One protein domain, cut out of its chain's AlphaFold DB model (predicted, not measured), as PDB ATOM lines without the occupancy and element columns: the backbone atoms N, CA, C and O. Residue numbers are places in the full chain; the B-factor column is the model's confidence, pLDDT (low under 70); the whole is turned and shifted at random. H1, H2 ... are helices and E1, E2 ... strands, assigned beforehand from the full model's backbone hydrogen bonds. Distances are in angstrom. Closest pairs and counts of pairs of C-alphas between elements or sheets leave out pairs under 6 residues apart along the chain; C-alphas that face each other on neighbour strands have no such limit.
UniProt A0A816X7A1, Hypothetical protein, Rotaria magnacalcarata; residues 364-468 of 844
ATOM      1  N   ASP A 364     140.644  96.928 152.105       91.75
ATOM      2  CA  ASP A 364     139.535  97.580 151.400       91.75
ATOM      3  C   ASP A 364     138.833  98.618 152.315       91.75
ATOM      4  O   ASP A 364     139.060  98.668 153.531       91.75
ATOM      5  N   LEU A 365     137.994  99.498 151.758       90.31
ATOM      6  CA  LEU A 365     137.319 100.538 152.554       90.31
ATOM      7  C   LEU A 365     136.357  99.961 153.635       90.31
ATOM      8  O   LEU A 365     136.405 100.427 154.777       90.31
ATOM      9  N   PRO A 366     135.487  98.967 153.347       91.06
ATOM     10  CA  PRO A 366     134.716  98.203 154.343       91.06
ATOM     11  C   PRO A 366     135.503  97.554 155.499       91.06
ATOM     12  O   PRO A 366     135.000  97.481 156.631       91.06
ATOM     13  N   ALA A 367     136.703  97.040 155.245       91.81
ATOM     14  CA  ALA A 367     137.605  96.471 156.239       91.81
ATOM     15  C   ALA A 367     138.281  97.594 157.031       91.81
ATOM     16  O   ALA A 367     138.102  97.647 158.249       91.81
ATOM     17  N   SER A 368     138.911  98.558 156.350       92.62
ATOM     18  CA  SER A 368     139.500  99.776 156.930       92.62
ATOM     19  C   SER A 368     138.556 100.459 157.922       92.62
ATOM     20  O   SER A 368     138.914 100.678 159.080       92.62
ATOM     21  N   ALA A 369     137.306 100.712 157.518       93.12
ATOM     22  CA  ALA A 369     136.310 101.377 158.356       93.12
ATOM     23  C   ALA A 369     136.040 100.645 159.683       93.12
ATOM     24  O   ALA A 369     135.823 101.260 160.727       93.12
ATOM     25  N   HIS A 370     136.067  99.315 159.663       92.94
ATOM     26  CA  HIS A 370     135.843  98.490 160.843       92.94
ATOM     27  C   HIS A 370     137.107  98.356 161.708       92.94
ATOM     28  O   HIS A 370     137.039  98.507 162.930       92.94
ATOM     29  N   LEU A 371     138.254  98.093 161.080       93.12
ATOM     30  CA  LEU A 371     139.514  97.758 161.747       93.12
ATOM     31  C   LEU A 371     140.184  98.996 162.352       93.12
ATOM     32  O   LEU A 371     140.659  98.937 163.481       93.12
ATOM     33  N   LEU A 372     140.134 100.146 161.673       93.38
ATOM     34  CA  LEU A 372     140.606 101.435 162.205       93.38
ATOM     35  C   LEU A 372     139.604 102.081 163.189       93.38
ATOM     36  O   LEU A 372     139.914 103.092 163.831       93.38
ATOM     37  N   ASN A 373     138.416 101.475 163.316       93.69
ATOM     38  CA  ASN A 373     137.257 101.947 164.070       93.69
ATOM     39  C   ASN A 373     136.824 103.372 163.670       93.69
ATOM     40  O   ASN A 373     136.853 104.306 164.474       93.69
ATOM     41  N   ILE A 374     136.442 103.539 162.400       93.50
ATOM     42  CA  ILE A 374     136.004 104.813 161.811       93.50
ATOM     43  C   ILE A 374     134.653 104.681 161.085       93.50
ATOM     44  O   ILE A 374     134.112 103.589 160.884       93.50
ATOM     45  N   VAL A 375     134.039 105.809 160.735       93.44
ATOM     46  CA  VAL A 375     132.857 105.894 159.868       93.44
ATOM     47  C   VAL A 375     133.212 105.346 158.485       93.44
ATOM     48  O   VAL A 375     134.330 105.493 158.004       93.44
ATOM     49  N   GLN A 376     132.267 104.638 157.870       92.62
ATOM     50  CA  GLN A 376     132.471 104.049 156.551       92.62
ATOM     51  C   GLN A 376     132.463 105.146 155.474       92.62
ATOM     52  O   GLN A 376     131.785 106.158 155.630       92.62
ATOM     53  N   TYR A 377     133.177 104.911 154.371       86.56
ATOM     54  CA  TYR A 377     133.360 105.825 153.233       86.56
ATOM     55  C   TYR A 377     132.086 106.488 152.671       86.56
ATOM     56  O   TYR A 377     132.174 107.501 151.989       86.56
ATOM     57  N   ASN A 378     130.904 105.929 152.937       89.50
ATOM     58  CA  ASN A 378     129.601 106.440 152.511       89.50
ATOM     59  C   ASN A 378     128.894 107.323 153.566       89.50
ATOM     60  O   ASN A 378     127.697 107.575 153.433       89.50
ATOM     61  N   GLY A 379     129.586 107.731 154.633       91.44
ATOM     62  CA  GLY A 379     129.107 108.689 155.634       91.44
ATOM     63  C   GLY A 379     129.775 110.061 155.501       91.44
ATOM     64  O   GLY A 379     130.858 110.180 154.936       91.44
ATOM     65  N   TYR A 380     129.146 111.096 156.067       93.25
ATOM     66  CA  TYR A 380     129.604 112.494 155.977       93.25
ATOM     67  C   TYR A 380     131.030 112.739 156.501       93.25
ATOM     68  O   TYR A 380     131.718 113.616 155.994       93.25
ATOM     69  N   ASP A 381     131.493 111.936 157.461       93.06
ATOM     70  CA  ASP A 381     132.865 111.937 157.987       93.06
ATOM     71  C   ASP A 381     133.622 110.640 157.614       93.06
ATOM     72  O   ASP A 381     134.408 110.109 158.396       93.06
ATOM     73  N   GLY A 382     133.337 110.068 156.440       92.12
ATOM     74  CA  GLY A 382     133.868 108.769 156.004       92.12
ATOM     75  C   GLY A 382     135.338 108.746 155.563       92.12
ATOM     76  O   GLY A 382     135.845 107.668 155.259       92.12
ATOM     77  N   CYS A 383     136.023 109.894 155.508       91.56
ATOM     78  CA  CYS A 383     137.443 109.969 155.158       91.56
ATOM     79  C   CYS A 383     138.343 109.615 156.359       91.56
ATOM     80  O   CYS A 383     138.169 110.154 157.458       91.56
ATOM     81  N   GLY A 384     139.332 108.739 156.148       90.81
ATOM     82  CA  GLY A 384     140.331 108.392 157.165       90.81
ATOM     83  C   GLY A 384     141.362 109.499 157.394       90.81
ATOM     84  O   GLY A 384     141.699 109.798 158.538       90.81
ATOM     85  N   ASP A 385     141.806 110.156 156.321       90.38
ATOM     86  CA  ASP A 385     143.051 110.938 156.348       90.38
ATOM     87  C   ASP A 385     142.865 112.425 156.611       90.38
ATOM     88  O   ASP A 385     143.803 113.076 157.058       90.38
ATOM     89  N   CYS A 386     141.689 112.989 156.335       91.81
ATOM     90  CA  CYS A 386     141.447 114.427 156.464       91.81
ATOM     91  C   CYS A 386     140.058 114.755 157.027       91.81
ATOM     92  O   CYS A 386     139.216 113.875 157.238       91.81
ATOM     93  N   PHE A 387     139.835 116.034 157.328       92.50
ATOM     94  CA  PHE A 387     138.595 116.542 157.928       92.50
ATOM     95  C   PHE A 387     137.474 116.856 156.919       92.50
ATOM     96  O   PHE A 387     136.410 117.315 157.341       92.50
ATOM     97  N   ILE A 388     137.679 116.544 155.631       91.56
ATOM     98  CA  ILE A 388     136.710 116.777 154.553       91.56
ATOM     99  C   ILE A 388     135.322 116.216 154.887       91.56
ATOM    100  O   ILE A 388     135.168 115.064 155.308       91.56
ATOM    101  N   LYS A 389     134.296 117.038 154.658       90.94
ATOM    102  CA  LYS A 389     132.895 116.635 154.783       90.94
ATOM    103  C   LYS A 389     132.362 116.131 153.449       90.94
ATOM    104  O   LYS A 389     132.501 116.784 152.418       90.94
ATOM    105  N   GLY A 390     131.715 114.973 153.479       90.94
ATOM    106  CA  GLY A 390     130.915 114.499 152.360       90.94
ATOM    107  C   GLY A 390     129.622 115.305 152.217       90.94
ATOM    108  O   GLY A 390     129.080 115.806 153.202       90.94
ATOM    109  N   VAL A 391     129.093 115.377 151.000       90.44
ATOM    110  CA  VAL A 391     127.777 115.938 150.668       90.44
ATOM    111  C   VAL A 391     126.897 114.852 150.047       90.44
ATOM    112  O   VAL A 391     127.385 113.988 149.316       90.44
ATOM    113  N   THR A 392     125.593 114.870 150.330       92.50
ATOM    114  CA  THR A 392     124.654 113.910 149.729       92.50
ATOM    115  C   THR A 392     124.160 114.427 148.385       92.50
ATOM    116  O   THR A 392     123.487 115.453 148.331       92.50
ATOM    117  N   ILE A 393     124.414 113.676 147.312       85.25
ATOM    118  CA  ILE A 393     123.811 113.919 145.997       85.25
ATOM    119  C   ILE A 393     122.899 112.726 145.680       85.25
ATOM    120  O   ILE A 393     123.328 111.575 145.555       85.25
ATOM    121  N   GLY A 394     121.591 112.982 145.615       86.19
ATOM    122  CA  GLY A 394     120.567 111.949 145.429       86.19
ATOM    123  C   GLY A 394     120.455 110.983 146.617       86.19
ATOM    124  O   GLY A 394     119.726 111.244 147.566       86.19
ATOM    125  N   ARG A 395     121.129 109.828 146.537       84.69
ATOM    126  CA  ARG A 395     121.138 108.770 147.577       84.69
ATOM    127  C   ARG A 395     122.550 108.271 147.913       84.69
ATOM    128  O   ARG A 395     122.707 107.168 148.432       84.69
ATOM    129  N   GLN A 396     123.573 109.040 147.556       84.50
ATOM    130  CA  GLN A 396     124.978 108.694 147.748       84.50
ATOM    131  C   GLN A 396     125.717 109.887 148.359       84.50
ATOM    132  O   GLN A 396     125.359 111.033 148.092       84.50
ATOM    133  N   VAL A 397     126.719 109.605 149.192       88.75
ATOM    134  CA  VAL A 397     127.624 110.621 149.741       88.75
ATOM    135  C   VAL A 397     128.860 110.684 148.853       88.75
ATOM    136  O   VAL A 397     129.428 109.647 148.506       88.75
ATOM    137  N   TYR A 398     129.259 111.902 148.503       86.56
ATOM    138  CA  TYR A 398     130.451 112.217 147.724       86.56
ATOM    139  C   TYR A 398     131.293 113.216 148.505       86.56
ATOM    140  O   TYR A 398     130.741 114.109 149.144       86.56
ATOM    141  N   PHE A 399     132.614 113.109 148.434       87.31
ATOM    142  CA  PHE A 399     133.497 114.170 148.910       87.31
ATOM    143  C   PHE A 399     133.745 115.116 147.726       87.31
ATOM    144  O   PHE A 399     134.236 114.643 146.699       87.31
ATOM    145  N   PRO A 400     133.326 116.394 147.800       82.12
ATOM    146  CA  PRO A 400     133.484 117.324 146.688       82.12
ATOM    147  C   PRO A 400     134.967 117.646 146.476       82.12
ATOM    148  O   PRO A 400     135.746 117.641 147.431       82.12
ATOM    149  N   PHE A 401     135.371 117.950 145.240       80.19
ATOM    150  CA  PHE A 401     136.697 118.520 145.019       80.19
ATOM    151  C   PHE A 401     136.779 119.915 145.653       80.19
ATOM    152  O   PHE A 401     135.803 120.664 145.675       80.19
ATOM    153  N   SER A 402     137.957 120.253 146.163       77.88
ATOM    154  CA  SER A 402     138.269 121.553 146.742       77.88
ATOM    155  C   SER A 402     139.707 121.898 146.383       77.88
ATOM    156  O   SER A 402     140.618 121.125 146.672       77.88
ATOM    157  N   GLU A 403     139.916 123.078 145.799       79.88
ATOM    158  CA  GLU A 403     141.255 123.641 145.573       79.88
ATOM    159  C   GLU A 403     141.989 123.901 146.900       79.88
ATOM    160  O   GLU A 403     143.215 123.834 146.980       79.88
ATOM    161  N   LYS A 404     141.232 124.166 147.974       80.94
ATOM    162  CA  LYS A 404     141.767 124.251 149.334       80.94
ATOM    163  C   LYS A 404     142.022 122.838 149.846       80.94
ATOM    164  O   LYS A 404     141.074 122.080 150.063       80.94
ATOM    165  N   VAL A 405     143.297 122.515 150.061       78.00
ATOM    166  CA  VAL A 405     143.738 121.243 150.645       78.00
ATOM    167  C   VAL A 405     143.144 121.089 152.044       78.00
ATOM    168  O   VAL A 405     143.401 121.894 152.939       78.00
ATOM    169  N   GLU A 406     142.350 120.038 152.225       86.12
ATOM    170  CA  GLU A 406     141.698 119.735 153.495       86.12
ATOM    171  C   GLU A 406     142.691 119.285 154.568       86.12
ATOM    172  O   GLU A 406     143.643 118.547 154.301       86.12
ATOM    173  N   LYS A 407     142.460 119.717 155.813       90.19
ATOM    174  CA  LYS A 407     143.406 119.479 156.909       90.19
ATOM    175  C   LYS A 407     143.536 117.978 157.182       90.19
ATOM    176  O   LYS A 407     142.531 117.282 157.342       90.19
ATOM    177  N   LEU A 408     144.770 117.486 157.282       91.00
ATOM    178  CA  LEU A 408     145.040 116.078 157.576       91.00
ATOM    179  C   LEU A 408     144.828 115.745 159.065       91.00
ATOM    180  O   LEU A 408     145.088 116.553 159.962       91.00
ATOM    181  N   LYS A 409     144.370 114.520 159.321       92.25
ATOM    182  CA  LYS A 409     144.249 113.884 160.635       92.25
ATOM    183  C   LYS A 409     145.607 113.302 161.023       92.25
ATOM    184  O   LYS A 409     146.180 112.499 160.296       92.25
ATOM    185  N   THR A 410     146.124 113.695 162.183       91.69
ATOM    186  CA  THR A 410     147.417 113.221 162.699       91.69
ATOM    187  C   THR A 410     147.260 111.981 163.581       91.69
ATOM    188  O   THR A 410     146.168 111.682 164.073       91.69
ATOM    189  N   HIS A 411     148.371 111.303 163.881       91.06
ATOM    190  CA  HIS A 411     148.370 110.219 164.864       91.06
ATOM    191  C   HIS A 411     147.918 110.684 166.256       91.06
ATOM    192  O   HIS A 411     147.111 110.018 166.902       91.06
ATOM    193  N   GLN A 412     148.312 111.892 166.668       91.81
ATOM    194  CA  GLN A 412     147.820 112.523 167.897       91.81
ATOM    195  C   GLN A 412     146.295 112.730 167.887       91.81
ATOM    196  O   GLN A 412     145.652 112.520 168.914       91.81
ATOM    197  N   PHE A 413     145.685 113.077 166.742       92.56
ATOM    198  CA  PHE A 413     144.222 113.125 166.619       92.56
ATOM    199  C   PHE A 413     143.594 111.735 166.814       92.56
ATOM    200  O   PHE A 413     142.596 111.621 167.530       92.56
ATOM    201  N   TYR A 414     144.175 110.681 166.232       91.94
ATOM    202  CA  TYR A 414     143.698 109.308 166.432       91.94
ATOM    203  C   TYR A 414     143.797 108.877 167.903       91.94
ATOM    204  O   TYR A 414     142.807 108.391 168.448       91.94
ATOM    205  N   LEU A 415     144.939 109.114 168.560       90.56
ATOM    206  CA  LEU A 415     145.157 108.780 169.971       90.56
ATOM    207  C   LEU A 415     144.228 109.567 170.909       90.56
ATOM    208  O   LEU A 415     143.533 108.956 171.720       90.56
ATOM    209  N   LYS A 416     144.131 110.898 170.761       90.19
ATOM    210  CA  LYS A 416     143.252 111.748 171.593       90.19
ATOM    211  C   LYS A 416     141.781 111.323 171.509       90.19
ATOM    212  O   LYS A 416     141.051 111.439 172.487       90.19
ATOM    213  N   ASN A 417     141.355 110.791 170.361       86.44
ATOM    214  CA  ASN A 417     139.986 110.328 170.130       86.44
ATOM    215  C   ASN A 417     139.805 108.807 170.282       86.44
ATOM    216  O   ASN A 417     138.740 108.297 169.932       86.44
ATOM    217  N   ASN A 418     140.778 108.065 170.822       82.81
ATOM    218  CA  ASN A 418     140.589 106.644 171.135       82.81
ATOM    219  C   ASN A 418     139.652 106.428 172.343       82.81
ATOM    220  O   ASN A 418     138.925 105.436 172.357       82.81
ATOM    221  N   ASN A 419     139.622 107.363 173.302       72.81
ATOM    222  CA  ASN A 419     138.948 107.205 174.603       72.81
ATOM    223  C   ASN A 419     137.643 108.023 174.747       72.81
ATOM    224  O   ASN A 419     137.207 108.277 175.868       72.81
ATOM    225  N   HIS A 420     137.017 108.476 173.653       69.62
ATOM    226  CA  HIS A 420     135.761 109.224 173.773       69.62
ATOM    227  C   HIS A 420     134.601 108.308 174.188       69.62
ATOM    228  O   HIS A 420     134.313 107.316 173.527       69.62
ATOM    229  N   THR A 421     133.906 108.677 175.264       58.22
ATOM    230  CA  THR A 421     132.711 107.984 175.783       58.22
ATOM    231  C   THR A 421     131.429 108.321 175.009       58.22
ATOM    232  O   THR A 421     130.388 107.707 175.224       58.22
ATOM    233  N   SER A 422     131.499 109.291 174.090       63.31
ATOM    234  CA  SER A 422     130.408 109.674 173.191       63.31
ATOM    235  C   SER A 422     129.975 108.508 172.294       63.31
ATOM    236  O   SER A 422     130.784 107.929 171.575       63.31
ATOM    237  N   SER A 423     128.668 108.243 172.232       70.25
ATOM    238  CA  SER A 423     128.070 107.317 171.256       70.25
ATOM    239  C   SER A 423     128.109 107.837 169.808       70.25
ATOM    240  O   SER A 423     127.834 107.090 168.867       70.25
ATOM    241  N   ARG A 424     128.447 109.120 169.610       84.00
ATOM    242  CA  ARG A 424     128.584 109.776 168.301       84.00
ATOM    243  C   ARG A 424     130.059 109.838 167.869       84.00
ATOM    244  O   ARG A 424     130.880 110.271 168.682       84.00
ATOM    245  N   PRO A 425     130.403 109.492 166.609       89.81
ATOM    246  CA  PRO A 425     131.783 109.530 166.124       89.81
ATOM    247  C   PRO A 425     132.350 110.955 166.047       89.81
ATOM    248  O   PRO A 425     131.718 111.846 165.481       89.81
ATOM    249  N   VAL A 426     133.579 111.157 166.524       91.06
ATOM    250  CA  VAL A 426     134.278 112.454 166.484       91.06
ATOM    251  C   VAL A 426     135.065 112.584 165.177       91.06
ATOM    252  O   VAL A 426     136.042 111.868 164.959       91.06
ATOM    253  N   HIS A 427     134.619 113.465 164.273       91.31
ATOM    254  CA  HIS A 427     135.152 113.628 162.904       91.31
ATOM    255  C   HIS A 427     135.388 112.297 162.159       91.31
ATOM    256  O   HIS A 427     136.384 112.109 161.454       91.31
ATOM    257  N   GLY A 428     134.484 111.336 162.372       91.81
ATOM    258  CA  GLY A 428     134.541 110.001 161.777       91.81
ATOM    259  C   GLY A 428     135.221 108.932 162.634       91.81
ATOM    260  O   GLY A 428     135.001 107.753 162.384       91.81
ATOM    261  N   LYS A 429     135.984 109.273 163.678       92.44
ATOM    262  CA  LYS A 429     136.572 108.290 164.608       92.44
ATOM    263  C   LYS A 429     135.499 107.767 165.572       92.44
ATOM    264  O   LYS A 429     134.771 108.569 166.141       92.44
ATOM    265  N   LYS A 430     135.402 106.445 165.775       91.62
ATOM    266  CA  LYS A 430     134.398 105.770 166.641       91.62
ATOM    267  C   LYS A 430     134.973 105.222 167.965       91.62
ATOM    268  O   LYS A 430     134.382 104.337 168.580       91.62
ATOM    269  N   GLY A 431     136.176 105.651 168.343       90.44
ATOM    270  CA  GLY A 431     136.917 105.153 169.507       90.44
ATOM    271  C   GLY A 431     138.124 104.298 169.114       90.44
ATOM    272  O   GLY A 431     138.550 104.298 167.955       90.44
ATOM    273  N   SER A 432     138.696 103.580 170.078       91.31
ATOM    274  CA  SER A 432     139.985 102.884 169.958       91.31
ATOM    275  C   SER A 432     140.049 101.766 168.904       91.31
ATOM    276  O   SER A 432     139.037 101.293 168.379       91.31
ATOM    277  N   THR A 433     141.276 101.365 168.558       93.44
ATOM    278  CA  THR A 433     141.593 100.162 167.770       93.44
ATOM    279  C   THR A 433     142.934  99.583 168.237       93.44
ATOM    280  O   THR A 433     143.846 100.368 168.503       93.44
ATOM    281  N   PRO A 434     143.113  98.248 168.297       95.06
ATOM    282  CA  PRO A 434     144.413  97.642 168.591       95.06
ATOM    283  C   PRO A 434     145.519  98.037 167.599       95.06
ATOM    284  O   PRO A 434     146.683  98.071 167.971       95.06
ATOM    285  N   LEU A 435     145.179  98.409 166.356       95.19
ATOM    286  CA  LEU A 435     146.181  98.800 165.355       95.19
ATOM    287  C   LEU A 435     146.967 100.061 165.741       95.19
ATOM    288  O   LEU A 435     148.102 100.206 165.303       95.19
ATOM    289  N   SER A 436     146.424 100.950 166.584       93.12
ATOM    290  CA  SER A 436     147.161 102.149 167.009       93.12
ATOM    291  C   SER A 436     148.256 101.887 168.051       93.12
ATOM    292  O   SER A 436     148.876 102.853 168.478       93.12
ATOM    293  N   THR A 437     148.504 100.637 168.474       92.19
ATOM    294  CA  THR A 437     149.701 100.292 169.273       92.19
ATOM    295  C   THR A 437     150.903  99.901 168.409       92.19
ATOM    296  O   THR A 437     152.024  99.907 168.905       92.19
ATOM    297  N   ILE A 438     150.687  99.588 167.124       93.12
ATOM    298  CA  ILE A 438     151.734  99.147 166.184       93.12
ATOM    299  C   ILE A 438     151.829 100.003 164.905       93.12
ATOM    300  O   ILE A 438     152.731  99.782 164.103       93.12
ATOM    301  N   LEU A 439     150.922 100.970 164.694       91.75
ATOM    302  CA  LEU A 439     150.861 101.815 163.491       91.75
ATOM    303  C   LEU A 439     150.498 103.278 163.799       91.75
ATOM    304  O   LEU A 439     149.507 103.568 164.479       91.75
ATOM    305  N   GLN A 440     151.218 104.207 163.167       90.88
ATOM    306  CA  GLN A 440     150.888 105.630 163.097       90.88
ATOM    307  C   GLN A 440     149.696 105.873 162.155       90.88
ATOM    308  O   GLN A 440     149.835 106.233 160.984       90.88
ATOM    309  N   LEU A 441     148.484 105.655 162.669       91.19
ATOM    310  CA  LEU A 441     147.242 105.961 161.952       91.19
ATOM    311  C   LEU A 441     147.065 107.481 161.744       91.19
ATOM    312  O   LEU A 441     147.394 108.231 162.661       91.19
ATOM    313  N   PRO A 442     146.507 107.950 160.613       90.06
ATOM    314  CA  PRO A 442     146.028 107.158 159.478       90.06
ATOM    315  C   PRO A 442     147.134 106.799 158.472       90.06
ATOM    316  O   PRO A 442     146.956 105.880 157.685       90.06
ATOM    317  N   ALA A 443     148.283 107.476 158.505       85.31
ATOM    318  CA  ALA A 443     149.262 107.457 157.416       85.31
ATOM    319  C   ALA A 443     149.966 106.101 157.179       85.31
ATOM    320  O   ALA A 443     150.396 105.835 156.060       85.31
ATOM    321  N   GLN A 444     150.031 105.214 158.181       88.25
ATOM    322  CA  GLN A 444     150.435 103.806 158.011       88.25
ATOM    323  C   GLN A 444     149.253 102.843 157.721       88.25
ATOM    324  O   GLN A 444     149.374 101.631 157.894       88.25
ATOM    325  N   ALA A 445     148.097 103.348 157.290       91.25
ATOM    326  CA  ALA A 445     146.958 102.544 156.837       91.25
ATOM    327  C   ALA A 445     146.418 103.042 155.475       91.25
ATOM    328  O   ALA A 445     145.277 103.503 155.397       91.25
ATOM    329  N   PRO A 446     147.242 103.011 154.406       88.75
ATOM    330  CA  PRO A 446     146.890 103.572 153.106       88.75
ATOM    331  C   PRO A 446     145.797 102.762 152.397       88.75
ATOM    332  O   PRO A 446     145.672 101.547 152.575       88.75
ATOM    333  N   TYR A 447     145.029 103.431 151.535       87.62
ATOM    334  CA  TYR A 447     143.981 102.777 150.755       87.62
ATOM    335  C   TYR A 447     144.535 101.784 149.731       87.62
ATOM    336  O   TYR A 447     145.479 102.083 148.998       87.62
ATOM    337  N   ASP A 448     143.854 100.648 149.593       87.75
ATOM    338  CA  ASP A 448     144.142  99.685 148.537       87.75
ATOM    339  C   ASP A 448     143.828 100.236 147.128       87.75
ATOM    340  O   ASP A 448     142.673 100.474 146.750       87.75
ATOM    341  N   SER A 449     144.874 100.376 146.311       85.19
ATOM    342  CA  SER A 449     144.785 100.772 144.903       85.19
ATOM    343  C   SER A 449     144.082  99.725 144.033       85.19
ATOM    344  O   SER A 449     143.461 100.087 143.028       85.19
ATOM    345  N   MET A 450     144.101  98.445 144.421       85.38
ATOM    346  CA  MET A 450     143.420  97.374 143.701       85.38
ATOM    347  C   MET A 450     141.903  97.526 143.812       85.38
ATOM    348  O   MET A 450     141.227  97.568 142.779       85.38
ATOM    349  N   HIS A 451     141.365  97.737 145.016       85.56
ATOM    350  CA  HIS A 451     139.947  98.044 145.199       85.56
ATOM    351  C   HIS A 451     139.533  99.426 144.662       85.56
ATOM    352  O   HIS A 451     138.482  99.518 144.019       85.56
ATOM    353  N   LEU A 452     140.325 100.487 144.868       84.94
ATOM    354  CA  LEU A 452     139.948 101.844 144.439       84.94
ATOM    355  C   LEU A 452     140.132 102.098 142.937       84.94
ATOM    356  O   LEU A 452     139.204 102.557 142.264       84.94
ATOM    357  N   ILE A 453     141.326 101.848 142.402       86.44
ATOM    358  CA  ILE A 453     141.698 102.251 141.041       86.44
ATOM    359  C   ILE A 453     141.278 101.164 140.055       86.44
ATOM    360  O   ILE A 453     140.440 101.413 139.188       86.44
ATOM    361  N   TYR A 454     141.807  99.947 140.197       86.00
ATOM    362  CA  TYR A 454     141.615  98.897 139.193       86.00
ATOM    363  C   TYR A 454     140.196  98.305 139.232       86.00
ATOM    364  O   TYR A 454     139.502  98.258 138.211       86.00
ATOM    365  N   HIS A 455     139.721  97.896 140.410       85.00
ATOM    366  CA  HIS A 455     138.389  97.316 140.592       85.00
ATOM    367  C   HIS A 455     137.265  98.365 140.687       85.00
ATOM    368  O   HIS A 455     136.121  98.060 140.342       85.00
ATOM    369  N   GLY A 456     137.577  99.589 141.123       82.00
ATOM    370  CA  GLY A 456     136.645 100.715 141.185       82.00
ATOM    371  C   GLY A 456     136.579 101.491 139.868       82.00
ATOM    372  O   GLY A 456     135.687 101.259 139.045       82.00
ATOM    373  N   HIS A 457     137.517 102.418 139.671       81.75
ATOM    374  CA  HIS A 457     137.504 103.380 138.563       81.75
ATOM    375  C   HIS A 457     137.661 102.717 137.187       81.75
ATOM    376  O   HIS A 457     136.767 102.834 136.348       81.75
ATOM    377  N   VAL A 458     138.744 101.967 136.950       88.25
ATOM    378  CA  VAL A 458     139.052 101.363 135.637       88.25
ATOM    379  C   VAL A 458     137.948 100.390 135.209       88.25
ATOM    380  O   VAL A 458     137.427 100.483 134.098       88.25
ATOM    381  N   LYS A 459     137.491  99.518 136.116       84.69
ATOM    382  CA  LYS A 459     136.345  98.617 135.883       84.69
ATOM    383  C   LYS A 459     135.032  99.352 135.586       84.69
ATOM    384  O   LYS A 459     134.141  98.758 134.980       84.69
ATOM    385  N   THR A 460     134.874 100.599 136.026       83.25
ATOM    386  CA  THR A 460     133.693 101.423 135.727       83.25
ATOM    387  C   THR A 460     133.831 102.087 134.359       83.25
ATOM    388  O   THR A 460     132.945 101.912 133.528       83.25
ATOM    389  N   LEU A 461     134.974 102.717 134.068       86.88
ATOM    390  CA  LEU A 461     135.276 103.296 132.751       86.88
ATOM    391  C   LEU A 461     135.128 102.261 131.624       86.88
ATOM    392  O   LEU A 461     134.423 102.512 130.649       86.88
ATOM    393  N   LEU A 462     135.682 101.056 131.799       87.44
ATOM    394  CA  LEU A 462     135.569  99.964 130.824       87.44
ATOM    395  C   LEU A 462     134.118  99.502 130.584       87.44
ATOM    396  O   LEU A 462     133.783  99.113 129.467       87.44
ATOM    397  N   LYS A 463     133.235  99.560 131.595       84.25
ATOM    398  CA  LYS A 463     131.802  99.245 131.420       84.25
ATOM    399  C   LYS A 463     131.076 100.326 130.633       84.25
ATOM    400  O   LYS A 463     130.252  99.995 129.787       84.25
ATOM    401  N   GLU A 464     131.347 101.597 130.918       83.50
ATOM    402  CA  GLU A 464     130.708 102.701 130.200       83.50
ATOM    403  C   GLU A 464     131.201 102.765 128.747       83.50
ATOM    404  O   GLU A 464     130.383 102.887 127.839       83.50
ATOM    405  N   TRP A 465     132.497 102.539 128.496       83.75
ATOM    406  CA  TRP A 465     133.030 102.356 127.141       83.75
ATOM    407  C   TRP A 465     132.382 101.172 126.414       83.75
ATOM    408  O   TRP A 465     131.983 101.327 125.262       83.75
ATOM    409  N   HIS A 466     132.190 100.016 127.065       78.12
ATOM    410  CA  HIS A 466     131.505  98.885 126.424       78.12
ATOM    411  C   HIS A 466     130.088  99.256 125.962       78.12
ATOM    412  O   HIS A 466     129.697  98.855 124.873       78.12
ATOM    413  N   LYS A 467     129.321 100.052 126.725       76.50
ATOM    414  CA  LYS A 467     127.982 100.507 126.292       76.50
ATOM    415  C   LYS A 467     128.026 101.401 125.049       76.50
ATOM    416  O   LYS A 467     127.088 101.372 124.262       76.50
ATOM    417  N   VAL A 468     129.088 102.193 124.880       73.31
ATOM    418  CA  VAL A 468     129.276 103.071 123.708       73.31
ATOM    419  C   VAL A 468     129.606 102.263 122.447       73.31
ATOM    420  O   VAL A 468     129.204 102.657 121.357       73.31
TER     421      VAL A 468
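AT A GLANCE: This is residues 364 to 468 of the 844 residues of the protein "Hypothetical protein" of Rotaria magnacalcarata (UniProt A0A816X7A1). A loop-rich body holds short helices H1, H2, H3 and strand hairpin E1, E2; from it helix H4 sticks out with residues 453 to 468. The printed part has 105 residues, under half in named elements: H1, E1, E2, H2, H3, H4 in order, mostly helix. It is elongated, 52 by 28 by 26 A, and only just compact, close to loose, with radius of gyration of the C-alphas 15.4 A.

HOW THE PARTS SIT: H1, residues 365 to 371, is close to but not clearly touching H3, residues 434 to 437; their closest C-alphas, Leu 371 and Leu 435, are 7.7 A apart. Antiparallel E1, residues 391 to 393, and E2, residues 396 to 398, have N 391 and O 398 within hydrogen-bond range, 2.8 A. H2, residues 411 to 416, has every O i to N i+4 pair within range, H1 2 of 3, and H4, residues 449 to 468, 10 of 16.

IN THESE COORDINATES: H1 begins at C-alpha 365, (137.319, 100.538, 152.554); H4, 26.4 A long, ends at C-alpha 468, (129.276, 103.071, 123.708).

THE WHOLE: The printed part has no cut; links except E1 to E2 are long; residues 420 to 422 have pLDDT under 70.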